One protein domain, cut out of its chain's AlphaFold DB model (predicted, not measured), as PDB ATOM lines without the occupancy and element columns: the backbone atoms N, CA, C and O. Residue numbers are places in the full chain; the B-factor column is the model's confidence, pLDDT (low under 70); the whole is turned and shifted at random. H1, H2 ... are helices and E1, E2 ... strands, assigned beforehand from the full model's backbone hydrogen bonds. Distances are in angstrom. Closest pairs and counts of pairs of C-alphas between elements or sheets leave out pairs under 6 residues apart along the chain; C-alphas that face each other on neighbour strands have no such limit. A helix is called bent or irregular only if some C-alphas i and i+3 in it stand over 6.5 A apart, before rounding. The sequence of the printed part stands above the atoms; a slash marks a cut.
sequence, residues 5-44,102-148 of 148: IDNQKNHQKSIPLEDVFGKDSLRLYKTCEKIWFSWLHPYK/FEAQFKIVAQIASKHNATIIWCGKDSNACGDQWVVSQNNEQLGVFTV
ATOM      1  N   ILE A   5     133.318 227.384 253.005       89.69
ATOM      2  CA  ILE A   5     134.568 226.880 253.546       89.69
ATOM      3  C   ILE A   5     134.181 226.050 254.768       89.69
ATOM      4  O   ILE A   5     133.807 226.600 255.807       89.69
ATOM      5  N   ASP A   6     134.226 224.732 254.616       87.94
ATOM      6  CA  ASP A   6     133.921 223.781 255.672       87.94
ATOM      7  C   ASP A   6     135.049 223.743 256.701       87.94
ATOM      8  O   ASP A   6     136.205 223.412 256.405       87.94
ATOM      9  N   ASN A   7     134.705 224.076 257.940       84.56
ATOM     10  CA  ASN A   7     135.623 223.945 259.051       84.56
ATOM     11  C   ASN A   7     135.637 222.480 259.503       84.56
ATOM     12  O   ASN A   7     134.825 222.061 260.322       84.56
ATOM     13  N   GLN A   8     136.618 221.717 259.018       81.06
ATOM     14  CA  GLN A   8     136.766 220.285 259.317       81.06
ATOM     15  C   GLN A   8     136.866 219.950 260.821       81.06
ATOM     16  O   GLN A   8     136.672 218.800 261.203       81.06
ATOM     17  N   LYS A   9     137.173 220.923 261.695       80.62
ATOM     18  CA  LYS A   9     137.174 220.734 263.159       80.62
ATOM     19  C   LYS A   9     135.801 220.985 263.785       80.62
ATOM     20  O   LYS A   9     135.516 220.459 264.858       80.62
ATOM     21  N   ASN A  10     134.975 221.824 263.165       82.44
ATOM     22  CA  ASN A  10     133.614 222.110 263.597       82.44
ATOM     23  C   ASN A  10     132.768 222.605 262.415       82.44
ATOM     24  O   ASN A  10     132.680 223.810 262.177       82.44
ATOM     25  N   HIS A  11     132.093 221.679 261.733       81.44
ATOM     26  CA  HIS A  11     131.284 221.951 260.541       81.44
ATOM     27  C   HIS A  11     130.195 223.022 260.751       81.44
ATOM     28  O   HIS A  11     129.816 223.719 259.811       81.44
ATOM     29  N   GLN A  12     129.714 223.219 261.987       75.19
ATOM     30  CA  GLN A  12     128.734 224.268 262.306       75.19
ATOM     31  C   GLN A  12     129.316 225.688 262.203       75.19
ATOM     32  O   GLN A  12     128.563 226.656 262.180       75.19
ATOM     33  N   LYS A  13     130.647 225.821 262.137       81.75
ATOM     34  CA  LYS A  13     131.374 227.085 261.937       81.75
ATOM     35  C   LYS A  13     131.855 227.268 260.495       81.75
ATOM     36  O   LYS A  13     132.826 227.987 260.270       81.75
ATOM     37  N   SER A  14     131.217 226.599 259.538       86.94
ATOM     38  CA  SER A  14     131.498 226.810 258.120       86.94
ATOM     39  C   SER A  14     131.206 228.254 257.724       86.94
ATOM     40  O   SER A  14     130.199 228.829 258.140       86.94
ATOM     41  N   ILE A  15     132.083 228.835 256.913       89.44
ATOM     42  CA  ILE A  15     132.020 230.249 256.534       89.44
ATOM     43  C   ILE A  15     131.660 230.331 255.049       89.44
ATOM     44  O   ILE A  15     132.287 229.635 254.249       89.44
ATOM     45  N   PRO A  16     130.677 231.145 254.636       90.62
ATOM     46  CA  PRO A  16     130.437 231.417 253.224       90.62
ATOM     47  C   PRO A  16     131.717 231.874 252.514       90.62
ATOM     48  O   PRO A  16     132.441 232.741 253.000       90.62
ATOM     49  N   LEU A  17     131.983 231.347 251.318       90.00
ATOM     50  CA  LEU A  17     133.126 231.783 250.506       90.00
ATOM     51  C   LEU A  17     133.037 233.286 250.169       90.00
ATOM     52  O   LEU A  17     134.051 233.975 250.046       90.00
ATOM     53  N   GLU A  18     131.809 233.795 250.044       92.12
ATOM     54  CA  GLU A  18     131.498 235.214 249.846       92.12
ATOM     55  C   GLU A  18     131.923 236.092 251.034       92.12
ATOM     56  O   GLU A  18     132.325 237.230 250.808       92.12
ATOM     57  N   ASP A  19     131.940 235.577 252.265       90.06
ATOM     58  CA  ASP A  19     132.348 236.357 253.443       90.06
ATOM     59  C   ASP A  19     133.866 236.590 253.479       90.06
ATOM     60  O   ASP A  19     134.329 237.592 254.021       90.06
ATOM     61  N   VAL A  20     134.647 235.695 252.860       89.06
ATOM     62  CA  VAL A  20     136.115 235.804 252.789       89.06
ATOM     63  C   VAL A  20     136.570 236.557 251.539       89.06
ATOM     64  O   VAL A  20     137.454 237.404 251.619       89.06
ATOM     65  N   PHE A  21     135.976 236.264 250.377       91.06
ATOM     66  CA  PHE A  21     136.439 236.790 249.082       91.06
ATOM     67  C   PHE A  21     135.499 237.832 248.457       91.06
ATOM     68  O   PHE A  21     135.791 238.383 247.387       91.06
ATOM     69  N   GLY A  22     134.354 238.116 249.082       90.94
ATOM     70  CA  GLY A  22     133.385 239.106 248.618       90.94
ATOM     71  C   GLY A  22     132.968 238.876 247.166       90.94
ATOM     72  O   GLY A  22     132.574 237.782 246.763       90.94
ATOM     73  N   LYS A  23     133.112 239.922 246.346       92.25
ATOM     74  CA  LYS A  23     132.772 239.910 244.912       92.25
ATOM     75  C   LYS A  23     133.667 238.992 244.067       92.25
ATOM     76  O   LYS A  23     133.270 238.626 242.964       92.25
ATOM     77  N   ASP A  24     134.858 238.636 244.552       92.69
ATOM     78  CA  ASP A  24     135.792 237.771 243.819       92.69
ATOM     79  C   ASP A  24     135.501 236.275 244.028       92.69
ATOM     80  O   ASP A  24     136.040 235.452 243.292       92.69
ATOM     81  N   SER A  25     134.617 235.917 244.966       92.06
ATOM     82  CA  SER A  25     134.224 234.534 245.291       92.06
ATOM     83  C   SER A  25     133.800 233.712 244.067       92.06
ATOM     84  O   SER A  25     134.333 232.631 243.828       92.06
ATOM     85  N   LEU A  26     132.903 234.245 243.231       92.62
ATOM     86  CA  LEU A  26     132.429 233.567 242.020       92.62
ATOM     87  C   LEU A  26     133.557 233.356 241.003       92.62
ATOM     88  O   LEU A  26     133.620 232.324 240.336       92.62
ATOM     89  N   ARG A  27     134.441 234.351 240.861       93.19
ATOM     90  CA  ARG A  27     135.591 234.265 239.954       93.19
ATOM     91  C   ARG A  27     136.582 233.220 240.454       93.19
ATOM     92  O   ARG A  27     137.039 232.415 239.652       93.19
ATOM     93  N   LEU A  28     136.862 233.220 241.756       93.31
ATOM     94  CA  LEU A  28     137.724 232.245 242.411       93.31
ATOM     95  C   LEU A  28     137.199 230.827 242.196       93.31
ATOM     96  O   LEU A  28     137.920 230.003 241.641       93.31
ATOM     97  N   TYR A  29     135.936 230.571 242.548       93.06
ATOM     98  CA  TYR A  29     135.341 229.245 242.405       93.06
ATOM     99  C   TYR A  29     135.402 228.745 240.962       93.06
ATOM    100  O   TYR A  29     135.892 227.650 240.717       93.06
ATOM    101  N   LYS A  30     134.996 229.565 239.984       93.56
ATOM    102  CA  LYS A  30     135.046 229.174 238.564       93.56
ATOM    103  C   LYS A  30     136.466 228.888 238.079       93.56
ATOM    104  O   LYS A  30     136.665 228.056 237.201       93.56
ATOM    105  N   THR A  31     137.463 229.601 238.596       93.12
ATOM    106  CA  THR A  31     138.867 229.325 238.272       93.12
ATOM    107  C   THR A  31     139.329 228.011 238.907       93.12
ATOM    108  O   THR A  31     139.975 227.215 238.230       93.12
ATOM    109  N   CYS A  32     138.959 227.750 240.160       91.81
ATOM    110  CA  CYS A  32     139.231 226.491 240.853       91.81
ATOM    111  C   CYS A  32     138.551 225.287 240.165       91.81
ATOM    112  O   CYS A  32     139.201 224.270 239.936       91.81
ATOM    113  N   GLU A  33     137.297 225.430 239.726       90.94
ATOM    114  CA  GLU A  33     136.549 224.435 238.941       90.94
ATOM    115  C   GLU A  33     137.236 224.136 237.597       90.94
ATOM    116  O   GLU A  33     137.407 222.978 237.219       90.94
ATOM    117  N   LYS A  34     137.720 225.165 236.885       90.62
ATOM    118  CA  LYS A  34     138.499 224.978 235.645       90.62
ATOM    119  C   LYS A  34     139.781 224.188 235.872       90.62
ATOM    120  O   LYS A  34     140.150 223.380 235.018       90.62
ATOM    121  N   ILE A  35     140.472 224.443 236.983       90.81
ATOM    122  CA  ILE A  35     141.685 223.711 237.359       90.81
ATOM    123  C   ILE A  35     141.332 222.246 237.611       90.81
ATOM    124  O   ILE A  35     141.955 221.369 237.018       90.81
ATOM    125  N   TRP A  36     140.300 221.985 238.411       88.69
ATOM    126  CA  TRP A  36     139.836 220.628 238.689       88.69
ATOM    127  C   TRP A  36     139.444 219.877 237.410       88.69
ATOM    128  O   TRP A  36     139.945 218.781 237.156       88.69
ATOM    129  N   PHE A  37     138.644 220.493 236.538       86.50
ATOM    130  CA  PHE A  37     138.240 219.887 235.270       86.50
ATOM    131  C   PHE A  37     139.426 219.610 234.335       86.50
ATOM    132  O   PHE A  37     139.493 218.558 233.700       86.50
ATOM    133  N   SER A  38     140.387 220.536 234.259       86.88
ATOM    134  CA  SER A  38     141.605 220.356 233.458       86.88
ATOM    135  C   SER A  38     142.496 219.245 234.020       86.88
ATOM    136  O   SER A  38     143.141 218.530 233.260       86.88
ATOM    137  N   TRP A  39     142.509 219.065 235.341       85.88
ATOM    138  CA  TRP A  39     143.207 217.958 235.987       85.88
ATOM    139  C   TRP A  39     142.517 216.607 235.739       85.88
ATOM    140  O   TRP A  39     143.205 215.636 235.435       85.88
ATOM    141  N   LEU A  40     141.179 216.547 235.783       84.44
ATOM    142  CA  LEU A  40     140.404 215.338 235.455       84.44
ATOM    143  C   LEU A  40     140.549 214.911 233.992       84.44
ATOM    144  O   LEU A  40     140.500 213.723 233.671       84.44
ATOM    145  N   HIS A  41     140.709 215.880 233.092       84.81
ATOM    146  CA  HIS A  41     140.824 215.636 231.660       84.81
ATOM    147  C   HIS A  41     142.044 216.345 231.058       84.81
ATOM    148  O   HIS A  41     141.886 217.318 230.306       84.81
ATOM    149  N   PRO A  42     143.265 215.855 231.345       83.44
ATOM    150  CA  PRO A  42     144.480 216.445 230.808       83.44
ATOM    151  C   PRO A  42     144.454 216.467 229.281       83.44
ATOM    152  O   PRO A  42     144.079 215.483 228.644       83.44
ATOM    153  N   TYR A  43     144.867 217.591 228.694       82.88
ATOM    154  CA  TYR A  43     144.954 217.792 227.243       82.88
ATOM    155  C   TYR A  43     143.635 217.656 226.465       82.88
ATOM    156  O   TYR A  43     143.648 217.594 225.236       82.88
ATOM    157  N   LYS A  44     142.477 217.658 227.137       81.88
ATOM    158  CA  LYS A  44     141.181 217.634 226.452       81.88
ATOM    159  C   LYS A  44     141.039 218.839 225.520       81.88
ATOM    160  O   LYS A  44     141.174 219.981 225.951       81.88
ATOM    161  N   PHE A 102     146.583 226.266 231.846       88.06
ATOM    162  CA  PHE A 102     146.382 225.612 233.136       88.06
ATOM    163  C   PHE A 102     147.152 226.331 234.253       88.06
ATOM    164  O   PHE A 102     146.562 226.733 235.255       88.06
ATOM    165  N   GLU A 103     148.442 226.607 234.051       89.25
ATOM    166  CA  GLU A 103     149.268 227.370 234.996       89.25
ATOM    167  C   GLU A 103     148.766 228.807 235.196       89.25
ATOM    168  O   GLU A 103     148.807 229.345 236.306       89.25
ATOM    169  N   ALA A 104     148.242 229.441 234.143       90.94
ATOM    170  CA  ALA A 104     147.653 230.772 234.236       90.94
ATOM    171  C   ALA A 104     146.435 230.811 235.175       90.94
ATOM    172  O   ALA A 104     146.238 231.820 235.856       90.94
ATOM    173  N   GLN A 105     145.656 229.726 235.285       91.62
ATOM    174  CA  GLN A 105     144.557 229.666 236.255       91.62
ATOM    175  C   GLN A 105     145.075 229.748 237.699       91.62
ATOM    176  O   GLN A 105     144.522 230.506 238.496       91.62
ATOM    177  N   PHE A 106     146.178 229.067 238.034       91.38
ATOM    178  CA  PHE A 106     146.781 229.165 239.373       91.38
ATOM    179  C   PHE A 106     147.262 230.581 239.693       91.38
ATOM    180  O   PHE A 106     147.123 231.032 240.829       91.38
ATOM    181  N   LYS A 107     147.763 231.323 238.697       93.00
ATOM    182  CA  LYS A 107     148.130 232.738 238.878       93.00
ATOM    183  C   LYS A 107     146.919 233.596 239.244       93.00
ATOM    184  O   LYS A 107     147.038 234.469 240.098       93.00
ATOM    185  N   ILE A 108     145.754 233.335 238.647       92.69
ATOM    186  CA  ILE A 108     144.505 234.034 238.987       92.69
ATOM    187  C   ILE A 108     144.092 233.717 240.431       92.69
ATOM    188  O   ILE A 108     143.765 234.638 241.177       92.69
ATOM    189  N   VAL A 109     144.154 232.445 240.844       93.06
ATOM    190  CA  VAL A 109     143.874 232.043 242.237       93.06
ATOM    191  C   VAL A 109     144.814 232.766 243.204       93.06
ATOM    192  O   VAL A 109     144.348 233.371 244.165       93.06
ATOM    193  N   ALA A 110     146.118 232.778 242.918       92.25
ATOM    194  CA  ALA A 110     147.118 233.449 243.749       92.25
ATOM    195  C   ALA A 110     146.887 234.966 243.853       92.25
ATOM    196  O   ALA A 110     147.014 235.538 244.935       92.25
ATOM    197  N   GLN A 111     146.498 235.624 242.755       93.44
ATOM    198  CA  GLN A 111     146.153 237.050 242.754       93.44
ATOM    199  C   GLN A 111     144.938 237.351 243.635       93.44
ATOM    200  O   GLN A 111     144.959 238.320 244.394       93.44
ATOM    201  N   ILE A 112     143.887 236.528 243.553       92.69
ATOM    202  CA  ILE A 112     142.696 236.687 244.396       92.69
ATOM    203  C   ILE A 112     143.060 236.438 245.862       92.69
ATOM    204  O   ILE A 112     142.735 237.261 246.711       92.69
ATOM    205  N   ALA A 113     143.790 235.362 246.157       91.81
ATOM    206  CA  ALA A 113     144.227 235.032 247.510       91.81
ATOM    207  C   ALA A 113     145.027 236.190 248.141       91.81
ATOM    208  O   ALA A 113     144.672 236.683 249.212       91.81
ATOM    209  N   SER A 114     146.019 236.718 247.417       91.19
ATOM    210  CA  SER A 114     146.841 237.844 247.873       91.19
ATOM    211  C   SER A 114     146.031 239.122 248.109       91.19
ATOM    212  O   SER A 114     146.282 239.814 249.091       91.19
ATOM    213  N   LYS A 115     145.040 239.428 247.261       92.94
ATOM    214  CA  LYS A 115     144.172 240.608 247.422       92.94
ATOM    215  C   LYS A 115     143.359 240.573 248.722       92.94
ATOM    216  O   LYS A 115     143.070 241.627 249.281       92.94
ATOM    217  N   HIS A 116     142.997 239.380 249.186       91.19
ATOM    218  CA  HIS A 116     142.176 239.165 250.384       91.19
ATOM    219  C   HIS A 116     143.000 238.728 251.611       91.19
ATOM    220  O   HIS A 116     142.435 238.284 252.609       91.19
ATOM    221  N   ASN A 117     144.336 238.861 251.561       89.69
ATOM    222  CA  ASN A 117     145.267 238.402 252.606       89.69
ATOM    223  C   ASN A 117     145.053 236.931 253.014       89.69
ATOM    224  O   ASN A 117     145.245 236.554 254.171       89.69
ATOM    225  N   ALA A 118     144.634 236.107 252.057       90.88
ATOM    226  CA  ALA A 118     144.372 234.691 252.234       90.88
ATOM    227  C   ALA A 118     145.422 233.850 251.498       90.88
ATOM    228  O   ALA A 118     146.040 234.282 250.524       90.88
ATOM    229  N   THR A 119     145.577 232.611 251.942       91.06
ATOM    230  CA  THR A 119     146.360 231.568 251.287       91.06
ATOM    231  C   THR A 119     145.400 230.474 250.854       91.06
ATOM    232  O   THR A 119     144.598 229.996 251.654       91.06
ATOM    233  N   ILE A 120     145.485 230.077 249.587       91.00
ATOM    234  CA  ILE A 120     144.665 229.015 249.008       91.00
ATOM    235  C   ILE A 120     145.599 227.915 248.512       91.00
ATOM    236  O   ILE A 120     146.508 228.187 247.727       91.00
ATOM    237  N   ILE A 121     145.379 226.682 248.962       89.38
ATOM    238  CA  ILE A 121     146.189 225.518 248.591       89.38
ATOM    239  C   ILE A 121     145.290 224.491 247.912       89.38
ATOM    240  O   ILE A 121     144.263 224.095 248.455       89.38
ATOM    241  N   TRP A 122     145.694 224.058 246.722       89.62
ATOM    242  CA  TRP A 122     145.019 223.000 245.978       89.62
ATOM    243  C   TRP A 122     145.486 221.616 246.437       89.62
ATOM    244  O   TRP A 122     146.693 221.364 246.479       89.62
ATOM    245  N   CYS A 123     144.552 220.709 246.725       84.00
ATOM    246  CA  CYS A 123     144.845 219.378 247.273       84.00
ATOM    247  C   CYS A 123     145.005 218.267 246.218       84.00
ATOM    248  O   CYS A 123     145.247 217.114 246.571       84.00
ATOM    249  N   GLY A 124     144.923 218.584 244.922       70.56
ATOM    250  CA  GLY A 124     144.873 217.586 243.845       70.56
ATOM    251  C   GLY A 124     146.168 216.837 243.506       70.56
ATOM    252  O   GLY A 124     146.206 216.147 242.490       70.56
ATOM    253  N   LYS A 125     147.245 216.969 244.293       61.28
ATOM    254  CA  LYS A 125     148.536 216.323 243.984       61.28
ATOM    255  C   LYS A 125     148.686 214.896 244.519       61.28
ATOM    256  O   LYS A 125     149.391 214.120 243.882       61.28
ATOM    257  N   ASP A 126     148.010 214.541 245.613       54.41
ATOM    258  CA  ASP A 126     148.378 213.342 246.388       54.41
ATOM    259  C   ASP A 126     147.308 212.234 246.420       54.41
ATOM    260  O   ASP A 126     147.580 211.131 246.893       54.41
ATOM    261  N   SER A 127     146.101 212.459 245.881       52.97
ATOM    262  CA  SER A 127     145.126 211.376 245.689       52.97
ATOM    263  C   SER A 127     144.112 211.671 244.578       52.97
ATOM    264  O   SER A 127     143.688 212.813 244.387       52.97
ATOM    265  N   ASN A 128     143.660 210.617 243.886       48.16
ATOM    266  CA  ASN A 128     142.606 210.693 242.864       48.16
ATOM    267  C   ASN A 128     141.251 211.206 243.408       48.16
ATOM    268  O   ASN A 128     140.344 211.462 242.621       48.16
ATOM    269  N   ALA A 129     141.108 211.348 244.731       52.03
ATOM    270  CA  ALA A 129     139.883 211.746 245.420       52.03
ATOM    271  C   ALA A 129     139.904 213.191 245.967       52.03
ATOM    272  O   ALA A 129     138.948 213.581 246.626       52.03
ATOM    273  N   CYS A 130     140.971 213.971 245.727       62.53
ATOM    274  CA  CYS A 130     141.155 215.308 246.325       62.53
ATOM    275  C   CYS A 130     141.379 216.443 245.303       62.53
ATOM    276  O   CYS A 130     141.811 217.535 245.676       62.53
ATOM    277  N   GLY A 131     141.134 216.205 244.010       69.06
ATOM    278  CA  GLY A 131     141.345 217.200 242.946       69.06
ATOM    279  C   GLY A 131     140.402 218.408 243.001       69.06
ATOM    280  O   GLY A 131     140.707 219.451 242.422       69.06
ATOM    281  N   ASP A 132     139.278 218.267 243.689       83.31
ATOM    282  CA  ASP A 132     138.210 219.250 243.885       83.31
ATOM    283  C   ASP A 132     138.364 220.051 245.188       83.31
ATOM    284  O   ASP A 132     137.662 221.038 245.391       83.31
ATOM    285  N   GLN A 133     139.281 219.665 246.078       88.00
ATOM    286  CA  GLN A 133     139.439 220.282 247.394       88.00
ATOM    287  C   GLN A 133     140.459 221.425 247.409       88.00
ATOM    288  O   GLN A 133     141.559 221.340 246.848       88.00
ATOM    289  N   TRP A 134     140.090 222.488 248.126       90.06
ATOM    290  CA  TRP A 134     140.877 223.705 248.284       90.06
ATOM    291  C   TRP A 134     140.914 224.140 249.745       90.06
ATOM    292  O   TRP A 134     139.891 224.497 250.330       90.06
ATOM    293  N   VAL A 135     142.106 224.140 250.339       90.19
ATOM    294  CA  VAL A 135     142.330 224.625 251.706       90.19
ATOM    295  C   VAL A 135     142.449 226.142 251.682       90.19
ATOM    296  O   VAL A 135     143.217 226.689 250.889       90.19
ATOM    297  N   VAL A 136     141.726 226.814 252.578       90.69
ATOM    298  CA  VAL A 136     141.785 228.268 252.753       90.69
ATOM    299  C   VAL A 136     142.319 228.595 254.136       90.69
ATOM    300  O   VAL A 136     141.804 228.115 255.149       90.69
ATOM    301  N   SER A 137     143.318 229.468 254.170       89.44
ATOM    302  CA  SER A 137     143.893 230.021 255.392       89.44
ATOM    303  C   SER A 137     143.933 231.542 255.314       89.44
ATOM    304  O   SER A 137     144.130 232.104 254.240       89.44
ATOM    305  N   GLN A 138     143.784 232.222 256.442       88.31
ATOM    306  CA  GLN A 138     143.902 233.675 256.547       88.31
ATOM    307  C   GLN A 138     144.622 234.003 257.855       88.31
ATOM    308  O   GLN A 138     144.382 233.350 258.866       88.31
ATOM    309  N   ASN A 139     145.533 234.979 257.852       83.38
ATOM    310  CA  ASN A 139     146.283 235.385 259.053       83.38
ATOM    311  C   ASN A 139     146.993 234.223 259.790       83.38
ATOM    312  O   ASN A 139     147.037 234.198 261.016       83.38
ATOM    313  N   ASN A 140     147.554 233.261 259.045       80.00
ATOM    314  CA  ASN A 140     148.180 232.027 259.555       80.00
ATOM    315  C   ASN A 140     147.237 231.031 260.257       80.00
ATOM    316  O   ASN A 140     147.707 230.017 260.772       80.00
ATOM    317  N   GLU A 141     145.923 231.251 260.218       85.44
ATOM    318  CA  GLU A 141     144.924 230.287 260.676       85.44
ATOM    319  C   GLU A 141     144.235 229.617 259.485       85.44
ATOM    320  O   GLU A 141     143.827 230.271 258.524       85.44
ATOM    321  N   GLN A 142     144.099 228.291 259.535       87.44
ATOM    322  CA  GLN A 142     143.326 227.544 258.546       87.44
ATOM    323  C   GLN A 142     141.834 227.717 258.839       87.44
ATOM    324  O   GLN A 142     141.347 227.254 259.872       87.44
ATOM    325  N   LEU A 143     141.112 228.353 257.914       87.56
ATOM    326  CA  LEU A 143     139.666 228.556 258.009       87.56
ATOM    327  C   LEU A 143     138.914 227.251 257.736       87.56
ATOM    328  O   LEU A 143     137.943 226.932 258.421       87.56
ATOM    329  N   GLY A 144     139.388 226.479 256.758       89.31
ATOM    330  CA  GLY A 144     138.774 225.213 256.384       89.31
ATOM    331  C   GLY A 144     139.075 224.812 254.948       89.31
ATOM    332  O   GLY A 144     140.107 225.195 254.390       89.31
ATOM    333  N   VAL A 145     138.177 224.024 254.366       89.81
ATOM    334  CA  VAL A 145     138.279 223.495 253.000       89.81
ATOM    335  C   VAL A 145     136.986 223.779 252.253       89.81
ATOM    336  O   VAL A 145     135.912 223.553 252.794       89.81
ATOM    337  N   PHE A 146     137.063 224.247 251.011       90.44
ATOM    338  CA  PHE A 146     135.909 224.243 250.111       90.44
ATOM    339  C   PHE A 146     136.145 223.268 248.959       90.44
ATOM    340  O   PHE A 146     137.287 222.999 248.579       90.44
ATOM    341  N   THR A 147     135.054 222.738 248.419       87.94
ATOM    342  CA  THR A 147     135.051 221.852 247.254       87.94
ATOM    343  C   THR A 147     134.513 222.586 246.032       87.94
ATOM    344  O   THR A 147     133.680 223.491 246.171       87.94
ATOM    345  N   VAL A 148     135.010 222.224 244.847       85.31
ATOM    346  CA  VAL A 148     134.507 222.713 243.552       85.31
ATOM    347  C   VAL A 148     133.718 221.672 242.792       85.31
ATOM    348  O   VAL A 148     134.114 220.491 242.810       85.31
TER     349      VAL A 148
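Overview. This is residues 5 to 44 and 102 to 148 of the 148 residues of an uncharacterized protein of Clostridium sp. 26_21 (UniProt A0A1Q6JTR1). A three-stranded antiparallel sheet has two helices side by side on one face, the kinked H1 over the sheet and H2 by edge strand E1. The printed part has 87 residues, with H1, H2, E1, E2 and E3 along the chain; the strands form a meander, each the antiparallel neighbour of the one before, in sheet order E1, E2, E3. It is mixed, two-layered, helices on one face of a sheet, and compact: radius of gyration of the C-alphas 12.6 A, spans 38 by 26 by 20 A.

Along the chain. H1, residues 17 to 40, begins at C-alpha (133.126, 231.783, 250.506) and measures 23.5 A; it is irregular, C-alphas 20 and 23 being 9.5 A apart. H2 is residues 102 to 115, 20.8 A. E1 is 118 to 122, E2 133 to 138, and E3 141 to 147, ending at C-alpha (135.051, 221.852, 247.254).

Arrangement. Hairpin E1 and E2 has N 119 and O 137 within hydrogen-bond range, 2.8 A; hairpin E2 and E3 has N 136 and O 144, 2.9 A. H1 is on the sheet, height 9.1 A. H1 and H2 touch, closest C-alphas Thr 31 and Gln 105, 6.0 A, at a shallow tilt of 15 degrees, opposite ways. O i to N i+4 pairs within range are 15 of 20 in H1, 9 of 10 in H2.

Size, cuts and confidence. The farthest C-alphas, Gln 12 and Tyr 43, are 39.2 A apart. Residues 45 to 101 are not printed; C-alphas 44 and 102 are 11.6 A apart. Of the links printed whole, none is long. Residues 125 to 131 have pLDDT under 70.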